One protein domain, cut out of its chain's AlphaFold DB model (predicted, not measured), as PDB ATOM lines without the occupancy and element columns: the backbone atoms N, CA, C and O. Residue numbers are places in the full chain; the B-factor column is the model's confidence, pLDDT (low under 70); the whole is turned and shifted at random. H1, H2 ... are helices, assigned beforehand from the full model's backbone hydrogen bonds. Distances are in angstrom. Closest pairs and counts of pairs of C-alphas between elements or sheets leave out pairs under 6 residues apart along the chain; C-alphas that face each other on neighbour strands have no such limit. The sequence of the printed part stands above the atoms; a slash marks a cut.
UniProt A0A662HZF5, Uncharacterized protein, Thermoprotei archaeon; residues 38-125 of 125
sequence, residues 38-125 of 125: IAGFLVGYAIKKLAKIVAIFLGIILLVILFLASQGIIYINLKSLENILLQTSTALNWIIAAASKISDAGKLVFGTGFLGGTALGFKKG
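AT A GLANCE: This is residues 38 to 125 of the 125 residues of an uncharacterized protein of Thermoprotei archaeon (UniProt A0A662HZF5). Three helices make a flat, open frame round an empty middle: H1 and H2 form its two long sides, and H3 closes one end, where it meets residues 38 to 48 of H1. The link of residues 70 to 77 closes the other end, and H2 runs back along the frame from it. The printed part has 88 residues with three named helices, in the order H1, H2, H3, and no named strand; the class is all helix. It is only just extended, close to loose, with a radius of gyration of the C-alphas of 18.6 A, and its C-alphas span 54 by 33 by 12 A.

HOW THE PARTS SIT: H1, residues 38 to 69, has a kink of 37 degrees near residue 51. H2, residues 78 to 99, is apart from H1 and touches no helix. H3, residues 104 to 124, touches H1, which takes part with residues 38 to 48 alone; the closest C-alphas, those of Gly 40 and Thr 118, are 4.1 A apart. H1 and H3 run the same way at a steep tilt of 67 degrees, only just short of about perpendicular. H2 and H3 are close but not clearly touching, with the closest C-alphas, those of Ala 99 and Lys 107, 6.8 A apart; they run opposite ways at a steep tilt of 63 degrees. Every O i to N i+4 pair is within hydrogen-bond range in H3, against 26 of 28 in H1 and 17 of 18 in H2.

IN THESE COORDINATES: H1 begins at C-alpha 38 (237.170, 235.438, 194.250) and is 43.9 A long from first to last C-alpha. H2 begins at C-alpha 78 (262.088, 223.894, 220.912) and measures 31.4 A. H3 measures 30.1 A and ends at C-alpha 124 (248.182, 242.192, 190.762).

THE WHOLE: The C-alphas of Gln 71 and Ser 103, the two farthest apart, are 54.7 A from each other. The printed part has no cut; the link from H1 to H2 is short and that from H2 to H3 is tight. The mean pLDDT of the printed part is 73.8, with residues 69 to 107 and residue 125 under 70.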
ATOM      1  N   ILE A  38     237.428 234.049 193.833       87.69
ATOM      2  CA  ILE A  38     237.170 235.438 194.250       87.69
ATOM      3  C   ILE A  38     237.730 235.682 195.654       87.69
ATOM      4  O   ILE A  38     238.434 236.671 195.876       87.69
ATOM      5  N   ALA A  39     237.468 234.762 196.588       85.44
ATOM      6  CA  ALA A  39     238.013 234.832 197.940       85.44
ATOM      7  C   ALA A  39     239.550 234.808 197.920       85.44
ATOM      8  O   ALA A  39     240.194 235.643 198.553       85.44
ATOM      9  N   GLY A  40     240.137 233.909 197.126       82.50
ATOM     10  CA  GLY A  40     241.577 233.818 196.918       82.50
ATOM     11  C   GLY A  40     242.159 235.095 196.324       82.50
ATOM     12  O   GLY A  40     243.165 235.591 196.814       82.50
ATOM     13  N   PHE A  41     241.505 235.698 195.332       86.44
ATOM     14  CA  PHE A  41     241.958 236.952 194.727       86.44
ATOM     15  C   PHE A  41     242.011 238.105 195.734       86.44
ATOM     16  O   PHE A  41     243.008 238.830 195.791       86.44
ATOM     17  N   LEU A  42     240.978 238.243 196.567       87.06
ATOM     18  CA  LEU A  42     240.925 239.279 197.597       87.06
ATOM     19  C   LEU A  42     242.009 239.072 198.665       87.06
ATOM     20  O   LEU A  42     242.702 240.020 199.045       87.06
ATOM     21  N   VAL A  43     242.202 237.825 199.102       86.19
ATOM     22  CA  VAL A  43     243.249 237.448 200.061       86.19
ATOM     23  C   VAL A  43     244.644 237.664 199.468       86.19
ATOM     24  O   VAL A  43     245.485 238.292 200.105       86.19
ATOM     25  N   GLY A  44     244.891 237.223 198.233       82.38
ATOM     26  CA  GLY A  44     246.165 237.398 197.531       82.38
ATOM     27  C   GLY A  44     246.561 238.866 197.368       82.38
ATOM     28  O   GLY A  44     247.729 239.213 197.550       82.38
ATOM     29  N   TYR A  45     245.587 239.743 197.106       83.81
ATOM     30  CA  TYR A  45     245.803 241.191 197.061       83.81
ATOM     31  C   TYR A  45     246.168 241.764 198.443       83.81
ATOM     32  O   TYR A  45     247.108 242.554 198.568       83.81
ATOM     33  N   ALA A  46     245.476 241.336 199.505       85.06
ATOM     34  CA  ALA A  46     245.770 241.767 200.873       85.06
ATOM     35  C   ALA A  46     247.154 241.298 201.357       85.06
ATOM     36  O   ALA A  46     247.878 242.061 202.007       85.06
ATOM     37  N   ILE A  47     247.559 240.077 200.987       84.38
ATOM     38  CA  ILE A  47     248.860 239.498 201.346       84.38
ATOM     39  C   ILE A  47     250.009 240.394 200.888       84.38
ATOM     40  O   ILE A  47     250.963 240.551 201.636       84.38
ATOM     41  N   LYS A  48     249.950 241.033 199.716       78.56
ATOM     42  CA  LYS A  48     251.077 241.848 199.230       78.56
ATOM     43  C   LYS A  48     251.311 243.116 200.057       78.56
ATOM     44  O   LYS A  48     252.462 243.493 200.292       78.56
ATOM     45  N   LYS A  49     250.245 243.745 200.566       79.88
ATOM     46  CA  LYS A  49     250.357 244.871 201.515       79.88
ATOM     47  C   LYS A  49     250.915 244.419 202.862       79.88
ATOM     48  O   LYS A  49     251.807 245.077 203.394       79.88
ATOM     49  N   LEU A  50     250.441 243.284 203.377       80.12
ATOM     50  CA  LEU A  50     250.955 242.702 204.617       80.12
ATOM     51  C   LEU A  50     252.412 242.251 204.472       80.12
ATOM     52  O   LEU A  50     253.216 242.522 205.353       80.12
ATOM     53  N   ALA A  51     252.784 241.650 203.344       83.62
ATOM     54  CA  ALA A  51     254.133 241.166 203.074       83.62
ATOM     55  C   ALA A  51     255.163 242.296 203.110       83.62
ATOM     56  O   ALA A  51     256.240 242.106 203.664       83.62
ATOM     57  N   LYS A  52     254.830 243.487 202.591       82.00
ATOM     58  CA  LYS A  52     255.709 244.662 202.712       82.00
ATOM     59  C   LYS A  52     255.955 245.033 204.176       82.00
ATOM     60  O   LYS A  52     257.101 245.213 204.564       82.00
ATOM     61  N   ILE A  53     254.900 245.103 204.990       86.62
ATOM     62  CA  ILE A  53     255.007 245.432 206.420       86.62
ATOM     63  C   ILE A  53     255.820 244.357 207.152       86.62
ATOM     64  O   ILE A  53     256.798 244.668 207.826       86.62
ATOM     65  N   VAL A  54     255.460 243.086 206.965       87.88
ATOM     66  CA  VAL A  54     256.113 241.943 207.611       87.88
ATOM     67  C   VAL A  54     257.584 241.848 207.215       87.88
ATOM     68  O   VAL A  54     258.407 241.602 208.086       87.88
ATOM     69  N   ALA A  55     257.946 242.095 205.953       88.06
ATOM     70  CA  ALA A  55     259.338 242.072 205.506       88.06
ATOM     71  C   ALA A  55     260.201 243.128 206.217       88.06
ATOM     72  O   ALA A  55     261.316 242.816 206.632       88.06
ATOM     73  N   ILE A  56     259.678 244.347 206.414       89.12
ATOM     74  CA  ILE A  56     260.363 245.385 207.203       89.12
ATOM     75  C   ILE A  56     260.552 244.913 208.651       89.12
ATOM     76  O   ILE A  56     261.664 244.973 209.179       89.12
ATOM     77  N   PHE A  57     259.489 244.410 209.287       90.69
ATOM     78  CA  PHE A  57     259.551 243.961 210.679       90.69
ATOM     79  C   PHE A  57     260.498 242.769 210.867       90.69
ATOM     80  O   PHE A  57     261.301 242.775 211.797       90.69
ATOM     81  N   LEU A  58     260.460 241.779 209.970       89.62
ATOM     82  CA  LEU A  58     261.365 240.627 210.003       89.62
ATOM     83  C   LEU A  58     262.825 241.048 209.851       89.62
ATOM     84  O   LEU A  58     263.675 240.512 210.554       89.62
ATOM     85  N   GLY A  59     263.113 242.008 208.969       89.50
ATOM     86  CA  GLY A  59     264.464 242.536 208.789       89.50
ATOM     87  C   GLY A  59     265.005 243.175 210.067       89.50
ATOM     88  O   GLY A  59     266.108 242.843 210.497       89.50
ATOM     89  N   ILE A  60     264.206 244.029 210.718       90.62
ATOM     90  CA  ILE A  60     264.579 244.639 212.005       90.62
ATOM     91  C   ILE A  60     264.799 243.563 213.075       90.62
ATOM     92  O   ILE A  60     265.817 243.582 213.763       90.62
ATOM     93  N   ILE A  61     263.872 242.611 213.209       87.75
ATOM     94  CA  ILE A  61     263.931 241.578 214.250       87.75
ATOM     95  C   ILE A  61     265.145 240.668 214.047       87.75
ATOM     96  O   ILE A  61     265.832 240.356 215.017       87.75
ATOM     97  N   LEU A  62     265.459 240.282 212.806       86.88
ATOM     98  CA  LEU A  62     266.658 239.501 212.493       86.88
ATOM     99  C   LEU A  62     267.948 240.271 212.784       86.88
ATOM    100  O   LEU A  62     268.915 239.684 213.261       86.88
ATOM    101  N   LEU A  63     267.978 241.580 212.542       87.88
ATOM    102  CA  LEU A  63     269.155 242.383 212.859       87.88
ATOM    103  C   LEU A  63     269.389 242.447 214.376       87.88
ATOM    104  O   LEU A  63     270.511 242.256 214.845       87.88
ATOM    105  N   VAL A  64     268.311 242.630 215.146       86.88
ATOM    106  CA  VAL A  64     268.339 242.605 216.616       86.88
ATOM    107  C   VAL A  64     268.746 241.225 217.137       86.88
ATOM    108  O   VAL A  64     269.561 241.138 218.053       86.88
ATOM    109  N   ILE A  65     268.231 240.141 216.545       82.75
ATOM    110  CA  ILE A  65     268.563 238.781 216.982       82.75
ATOM    111  C   ILE A  65     270.020 238.435 216.688       82.75
ATOM    112  O   ILE A  65     270.653 237.796 217.516       82.75
ATOM    113  N   LEU A  66     270.575 238.878 215.558       81.75
ATOM    114  CA  LEU A  66     271.973 238.629 215.208       81.75
ATOM    115  C   LEU A  66     272.920 239.406 216.132       81.75
ATOM    116  O   LEU A  66     273.939 238.876 216.576       81.75
ATOM    117  N   PHE A  67     272.535 240.633 216.494       79.38
ATOM    118  CA  PHE A  67     273.239 241.430 217.495       79.38
ATOM    119  C   PHE A  67     273.206 240.762 218.877       79.38
ATOM    120  O   PHE A  67     274.237 240.660 219.539       79.38
ATOM    121  N   LEU A  68     272.057 240.224 219.293       74.88
ATOM    122  CA  LEU A  68     271.911 239.545 220.584       74.88
ATOM    123  C   LEU A  68     272.520 238.128 220.592       74.88
ATOM    124  O   LEU A  68     272.991 237.661 221.627       74.88
ATOM    125  N   ALA A  69     272.581 237.459 219.438       64.88
ATOM    126  CA  ALA A  69     273.258 236.176 219.257       64.88
ATOM    127  C   ALA A  69     274.777 236.308 219.423       64.88
ATOM    128  O   ALA A  69     275.398 235.402 219.975       64.88
ATOM    129  N   SER A  70     275.362 237.455 219.049       62.34
ATOM    130  CA  SER A  70     276.780 237.743 219.324       62.34
ATOM    131  C   SER A  70     277.115 237.770 220.825       62.34
ATOM    132  O   SER A  70     278.272 237.612 221.196       62.34
ATOM    133  N   GLN A  71     276.097 237.903 221.687       62.28
ATOM    134  CA  GLN A  71     276.213 237.946 223.147       62.28
ATOM    135  C   GLN A  71     275.875 236.603 223.828       62.28
ATOM    136  O   GLN A  71     275.932 236.509 225.050       62.28
ATOM    137  N   GLY A  72     275.523 235.549 223.074       56.59
ATOM    138  CA  GLY A  72     275.378 234.184 223.608       56.59
ATOM    139  C   GLY A  72     274.137 233.904 224.477       56.59
ATOM    140  O   GLY A  72     274.109 232.899 225.181       56.59
ATOM    141  N   ILE A  73     273.105 234.755 224.442       56.31
ATOM    142  CA  ILE A  73     271.961 234.708 225.384       56.31
ATOM    143  C   ILE A  73     270.812 233.775 224.931       56.31
ATOM    144  O   ILE A  73     269.982 233.365 225.742       56.31
ATOM    145  N   ILE A  74     270.716 233.412 223.649       56.53
ATOM    146  CA  ILE A  74     269.488 232.801 223.110       56.53
ATOM    147  C   ILE A  74     269.568 231.265 223.122       56.53
ATOM    148  O   ILE A  74     270.067 230.645 222.187       56.53
ATOM    149  N   TYR A  75     269.002 230.645 224.161       57.38
ATOM    150  CA  TYR A  75     268.640 229.222 224.173       57.38
ATOM    151  C   TYR A  75     267.259 229.054 223.510       57.38
ATOM    152  O   TYR A  75     266.232 229.416 224.088       57.38
ATOM    153  N   ILE A  76     267.210 228.529 222.282       60.41
ATOM    154  CA  ILE A  76     265.947 228.253 221.575       60.41
ATOM    155  C   ILE A  76     265.243 227.079 222.266       60.41
ATOM    156  O   ILE A  76     265.658 225.927 222.161       60.41
ATOM    157  N   ASN A  77     264.163 227.368 222.992       64.31
ATOM    158  CA  ASN A  77     263.341 226.346 223.630       64.31
ATOM    159  C   ASN A  77     262.398 225.722 222.583       64.31
ATOM    160  O   ASN A  77     261.305 226.231 222.325       64.31
ATOM    161  N   LEU A  78     262.831 224.622 221.959       64.38
ATOM    162  CA  LEU A  78     262.088 223.894 220.912       64.38
ATOM    163  C   LEU A  78     260.681 223.459 221.364       64.38
ATOM    164  O   LEU A  78     259.755 223.392 220.559       64.38
ATOM    165  N   LYS A  79     260.490 223.275 222.673       64.88
ATOM    166  CA  LYS A  79     259.217 222.882 223.286       64.88
ATOM    167  C   LYS A  79     258.089 223.899 223.079       64.88
ATOM    168  O   LYS A  79     256.926 223.524 222.958       64.88
ATOM    169  N   SER A  80     258.413 225.191 223.027       64.38
ATOM    170  CA  SER A  80     257.408 226.233 222.777       64.38
ATOM    171  C   SER A  80     257.010 226.304 221.304       64.38
ATOM    172  O   SER A  80     255.858 226.603 221.000       64.38
ATOM    173  N   LEU A  81     257.931 225.983 220.389       62.66
ATOM    174  CA  LEU A  81     257.643 225.940 218.956       62.66
ATOM    175  C   LEU A  81     256.737 224.754 218.608       62.66
ATOM    176  O   LEU A  81     255.778 224.922 217.856       62.66
ATOM    177  N   GLU A  82     256.978 223.590 219.216       66.75
ATOM    178  CA  GLU A  82     256.107 222.419 219.075       66.75
ATOM    179  C   GLU A  82     254.679 222.704 219.554       66.75
ATOM    180  O   GLU A  82     253.727 222.389 218.850       66.75
ATOM    181  N   ASN A  83     254.498 223.381 220.691       69.00
ATOM    182  CA  ASN A  83     253.161 223.717 221.194       69.00
ATOM    183  C   ASN A  83     252.375 224.662 220.267       69.00
ATOM    184  O   ASN A  83     251.163 224.505 220.114       69.00
ATOM    185  N   ILE A  84     253.046 225.624 219.627       68.88
ATOM    186  CA  ILE A  84     252.417 226.513 218.635       68.88
ATOM    187  C   ILE A  84     252.083 225.729 217.359       68.88
ATOM    188  O   ILE A  84     251.012 225.914 216.775       68.88
ATOM    189  N   LEU A  85     252.964 224.817 216.945       67.62
ATOM    190  CA  LEU A  85     252.749 223.961 215.779       67.62
ATOM    191  C   LEU A  85     251.585 222.974 215.995       67.62
ATOM    192  O   LEU A  85     250.781 222.746 215.095       67.62
ATOM    193  N   LEU A  86     251.438 222.439 217.208       68.69
ATOM    194  CA  LEU A  86     250.330 221.561 217.595       68.69
ATOM    195  C   LEU A  86     248.994 222.316 217.729       68.69
ATOM    196  O   LEU A  86     247.936 221.797 217.369       68.69
ATOM    197  N   GLN A  87     249.004 223.567 218.196       67.44
ATOM    198  CA  GLN A  87     247.795 224.402 218.199       67.44
ATOM    199  C   GLN A  87     247.365 224.795 216.784       67.44
ATOM    200  O   GLN A  87     246.176 224.762 216.463       67.44
ATOM    201  N   THR A  88     248.320 225.115 215.911       62.16
ATOM    202  CA  THR A  88     248.027 225.408 214.503       62.16
ATOM    203  C   THR A  88     247.560 224.168 213.747       62.16
ATOM    204  O   THR A  88     246.630 224.280 212.952       62.16
ATOM    205  N   SER A  89     248.083 222.974 214.033       61.88
ATOM    206  CA  SER A  89     247.572 221.733 213.429       61.88
ATOM    207  C   SER A  89     246.141 221.411 213.876       61.88
ATOM    208  O   SER A  89     245.307 221.045 213.049       61.88
ATOM    209  N   THR A  90     245.808 221.649 215.148       64.00
ATOM    210  CA  THR A  90     244.427 221.531 215.650       64.00
ATOM    211  C   THR A  90     243.506 222.551 214.975       64.00
ATOM    212  O   THR A  90     242.357 222.238 214.653       64.00
ATOM    213  N   ALA A  91     244.026 223.750 214.687       61.56
ATOM    214  CA  ALA A  91     243.286 224.767 213.958       61.56
ATOM    215  C   ALA A  91     243.023 224.374 212.485       61.56
ATOM    216  O   ALA A  91     241.949 224.561 211.923       61.56
ATOM    217  N   LEU A  92     243.991 223.740 211.840       61.16
ATOM    218  CA  LEU A  92     243.779 223.210 210.495       61.16
ATOM    219  C   LEU A  92     242.756 222.064 210.503       61.16
ATOM    220  O   LEU A  92     241.991 221.915 209.551       61.16
ATOM    221  N   ASN A  93     242.669 221.308 211.598       64.38
ATOM    222  CA  ASN A  93     241.756 220.177 211.703       64.38
ATOM    223  C   ASN A  93     240.270 220.591 211.723       64.38
ATOM    224  O   ASN A  93     239.450 219.875 211.155       64.38
ATOM    225  N   TRP A  94     239.899 221.752 212.288       62.72
ATOM    226  CA  TRP A  94     238.510 222.247 212.200       62.72
ATOM    227  C   TRP A  94     238.139 222.712 210.792       62.72
ATOM    228  O   TRP A  94     237.008 222.495 210.361       62.72
ATOM    229  N   ILE A  95     239.087 223.282 210.043       62.22
ATOM    230  CA  ILE A  95     238.890 223.630 208.627       62.22
ATOM    231  C   ILE A  95     238.681 222.354 207.810       62.22
ATOM    232  O   ILE A  95     237.758 222.274 207.001       62.22
ATOM    233  N   ILE A  96     239.501 221.333 208.055       62.47
ATOM    234  CA  ILE A  96     239.421 220.040 207.367       62.47
ATOM    235  C   ILE A  96     238.124 219.297 207.739       62.47
ATOM    236  O   ILE A  96     237.484 218.710 206.866       62.47
ATOM    237  N   ALA A  97     237.684 219.372 208.998       62.06
ATOM    238  CA  ALA A  97     236.425 218.790 209.469       62.06
ATOM    239  C   ALA A  97     235.178 219.554 208.981       62.06
ATOM    240  O   ALA A  97     234.135 218.949 208.751       62.06
ATOM    241  N   ALA A  98     235.260 220.870 208.781       60.12
ATOM    242  CA  ALA A  98     234.199 221.627 208.116       60.12
ATOM    243  C   ALA A  98     234.146 221.293 206.615       60.12
ATOM    244  O   ALA A  98     233.068 221.136 206.043       60.12
ATOM    245  N   ALA A  99     235.312 221.108 205.991       57.47
ATOM    246  CA  ALA A  99     235.428 220.714 204.597       57.47
ATOM    247  C   ALA A  99     234.977 219.267 204.346       57.47
ATOM    248  O   ALA A  99     234.555 218.966 203.237       57.47
ATOM    249  N   SER A 100     235.031 218.359 205.328       54.81
ATOM    250  CA  SER A 100     234.644 216.947 205.156       54.81
ATOM    251  C   SER A 100     233.150 216.726 204.901       54.81
ATOM    252  O   SER A 100     232.780 215.664 204.410       54.81
ATOM    253  N   LYS A 101     232.301 217.736 205.144       55.41
ATOM    254  CA  LYS A 101     230.895 217.753 204.699       55.41
ATOM    255  C   LYS A 101     230.727 218.051 203.204       55.41
ATOM    256  O   LYS A 101     229.628 217.909 202.676       55.41
ATOM    257  N   ILE A 102     231.795 218.466 202.532       57.91
ATOM    258  CA  ILE A 102     231.851 218.736 201.097       57.91
ATOM    259  C   ILE A 102     232.508 217.519 200.436       57.91
ATOM    260  O   ILE A 102     233.506 216.999 200.941       57.91
ATOM    261  N   SER A 103     231.951 217.053 199.317       57.03
ATOM    262  CA  SER A 103     232.533 215.962 198.527       57.03
ATOM    263  C   SER A 103     234.000 216.259 198.187       57.03
ATOM    264  O   SER A 103     234.375 217.414 197.969       57.03
ATOM    265  N   ASP A 104     234.852 215.231 198.120       61.00
ATOM    266  CA  ASP A 104     236.290 215.418 197.857       61.00
ATOM    267  C   ASP A 104     236.566 216.142 196.527       61.00
ATOM    268  O   ASP A 104     237.528 216.906 196.416       61.00
ATOM    269  N   ALA A 105     235.657 216.014 195.556       59.25
ATOM    270  CA  ALA A 105     235.669 216.787 194.316       59.25
ATOM    271  C   ALA A 105     235.447 218.298 194.544       59.25
ATOM    272  O   ALA A 105     236.106 219.120 193.909       59.25
ATOM    273  N   GLY A 106     234.563 218.684 195.470       61.75
ATOM    274  CA  GLY A 106     234.298 220.086 195.807       61.75
ATOM    275  C   GLY A 106     235.458 220.751 196.548       61.75
ATOM    276  O   GLY A 106     235.774 221.909 196.279       61.75
ATOM    277  N   LYS A 107     236.165 220.010 197.415       66.69
ATOM    278  CA  LYS A 107     237.387 220.500 198.082       66.69
ATOM    279  C   LYS A 107     238.493 220.808 197.075       66.69
ATOM    280  O   LYS A 107     239.150 221.843 197.177       66.69
ATOM    281  N   LEU A 108     238.684 219.921 196.096       70.38
ATOM    282  CA  LEU A 108     239.704 220.086 195.064       70.38
ATOM    283  C   LEU A 108     239.387 221.278 194.153       70.38
ATOM    284  O   LEU A 108     240.272 222.079 193.855       70.38
ATOM    285  N   VAL A 109     238.129 221.446 193.743       77.38
ATOM    286  CA  VAL A 109     237.731 222.552 192.859       77.38
ATOM    287  C   VAL A 109     237.744 223.901 193.584       77.38
ATOM    288  O   VAL A 109     238.266 224.875 193.043       77.38
ATOM    289  N   PHE A 110     237.287 223.965 194.838       79.00
ATOM    290  CA  PHE A 110     237.438 225.172 195.656       79.00
ATOM    291  C   PHE A 110     238.916 225.506 195.897       79.00
ATOM    292  O   PHE A 110     239.319 226.655 195.741       79.00
ATOM    293  N   GLY A 111     239.740 224.511 196.241       79.75
ATOM    294  CA  GLY A 111     241.169 224.695 196.502       79.75
ATOM    295  C   GLY A 111     241.952 225.153 195.271       79.75
ATOM    296  O   GLY A 111     242.760 226.074 195.366       79.75
ATOM    297  N   THR A 112     241.685 224.567 194.102       80.19
ATOM    298  CA  THR A 112     242.313 224.985 192.836       80.19
ATOM    299  C   THR A 112     241.848 226.376 192.410       80.19
ATOM    300  O   THR A 112     242.681 227.197 192.022       80.19
ATOM    301  N   GLY A 113     240.555 226.684 192.570       81.25
ATOM    302  CA  GLY A 113     240.014 228.030 192.391       81.25
ATOM    303  C   GLY A 113     240.686 229.044 193.318       81.25
ATOM    304  O   GLY A 113     241.192 230.059 192.850       81.25
ATOM    305  N   PHE A 114     240.779 228.743 194.613       86.50
ATOM    306  CA  PHE A 114     241.396 229.599 195.627       86.50
ATOM    307  C   PHE A 114     242.881 229.839 195.386       86.50
ATOM    308  O   PHE A 114     243.325 230.986 195.430       86.50
ATOM    309  N   LEU A 115     243.657 228.795 195.095       86.12
ATOM    310  CA  LEU A 115     245.079 228.937 194.787       86.12
ATOM    311  C   LEU A 115     245.289 229.742 193.502       86.12
ATOM    312  O   LEU A 115     246.123 230.648 193.486       86.12
ATOM    313  N   GLY A 116     244.499 229.477 192.457       85.88
ATOM    314  CA  GLY A 116     244.539 230.242 191.211       85.88
ATOM    315  C   GLY A 116     244.186 231.716 191.423       85.88
ATOM    316  O   GLY A 116     244.919 232.606 190.988       85.88
ATOM    317  N   GLY A 117     243.110 231.984 192.164       82.94
ATOM    318  CA  GLY A 117     242.688 233.328 192.547       82.94
ATOM    319  C   GLY A 117     243.745 234.057 193.373       82.94
ATOM    320  O   GLY A 117     244.094 235.191 193.055       82.94
ATOM    321  N   THR A 118     244.321 233.389 194.373       85.94
ATOM    322  CA  THR A 118     245.371 233.940 195.243       85.94
ATOM    323  C   THR A 118     246.637 234.262 194.469       85.94
ATOM    324  O   THR A 118     247.184 235.350 194.636       85.94
ATOM    325  N   ALA A 119     247.083 233.373 193.580       86.31
ATOM    326  CA  ALA A 119     248.255 233.615 192.745       86.31
ATOM    327  C   ALA A 119     248.058 234.837 191.831       86.31
ATOM    328  O   ALA A 119     248.944 235.690 191.719       86.31
ATOM    329  N   LEU A 120     246.877 234.972 191.220       84.06
ATOM    330  CA  LEU A 120     246.536 236.135 190.398       84.06
ATOM    331  C   LEU A 120     246.411 237.419 191.228       84.06
ATOM    332  O   LEU A 120     246.907 238.467 190.807       84.06
ATOM    333  N   GLY A 121     245.797 237.341 192.410       79.81
ATOM    334  CA  GLY A 121     245.685 238.448 193.360       79.81
ATOM    335  C   GLY A 121     247.051 238.928 193.843       79.81
ATOM    336  O   GLY A 121     247.307 240.127 193.867       79.81
ATOM    337  N   PHE A 122     247.970 238.004 194.120       80.88
ATOM    338  CA  PHE A 122     249.339 238.308 194.534       80.88
ATOM    339  C   PHE A 122     250.167 238.953 193.413       80.88
ATOM    340  O   PHE A 122     250.970 239.859 193.658       80.88
ATOM    341  N   LYS A 123     249.949 238.536 192.157       79.25
ATOM    342  CA  LYS A 123     250.592 239.162 190.993       79.25
ATOM    343  C   LYS A 123     250.110 240.604 190.781       79.25
ATOM    344  O   LYS A 123     250.930 241.457 190.448       79.25
ATOM    345  N   LYS A 124     248.808 240.866 190.958       72.81
ATOM    346  CA  LYS A 124     248.182 242.192 190.762       72.81
ATOM    347  C   LYS A 124     248.302 243.146 191.959       72.81
ATOM    348  O   LYS A 124     248.208 244.350 191.737       72.81
ATOM    349  N   GLY A 125     248.433 242.626 193.181       57.59
ATOM    350  CA  GLY A 125     248.612 243.417 194.411       57.59
ATOM    351  C   GLY A 125     249.941 244.140 194.498       57.59
ATOM    352  O   GLY A 125     250.765 243.968 193.579       57.59
TER     353      GLY A 125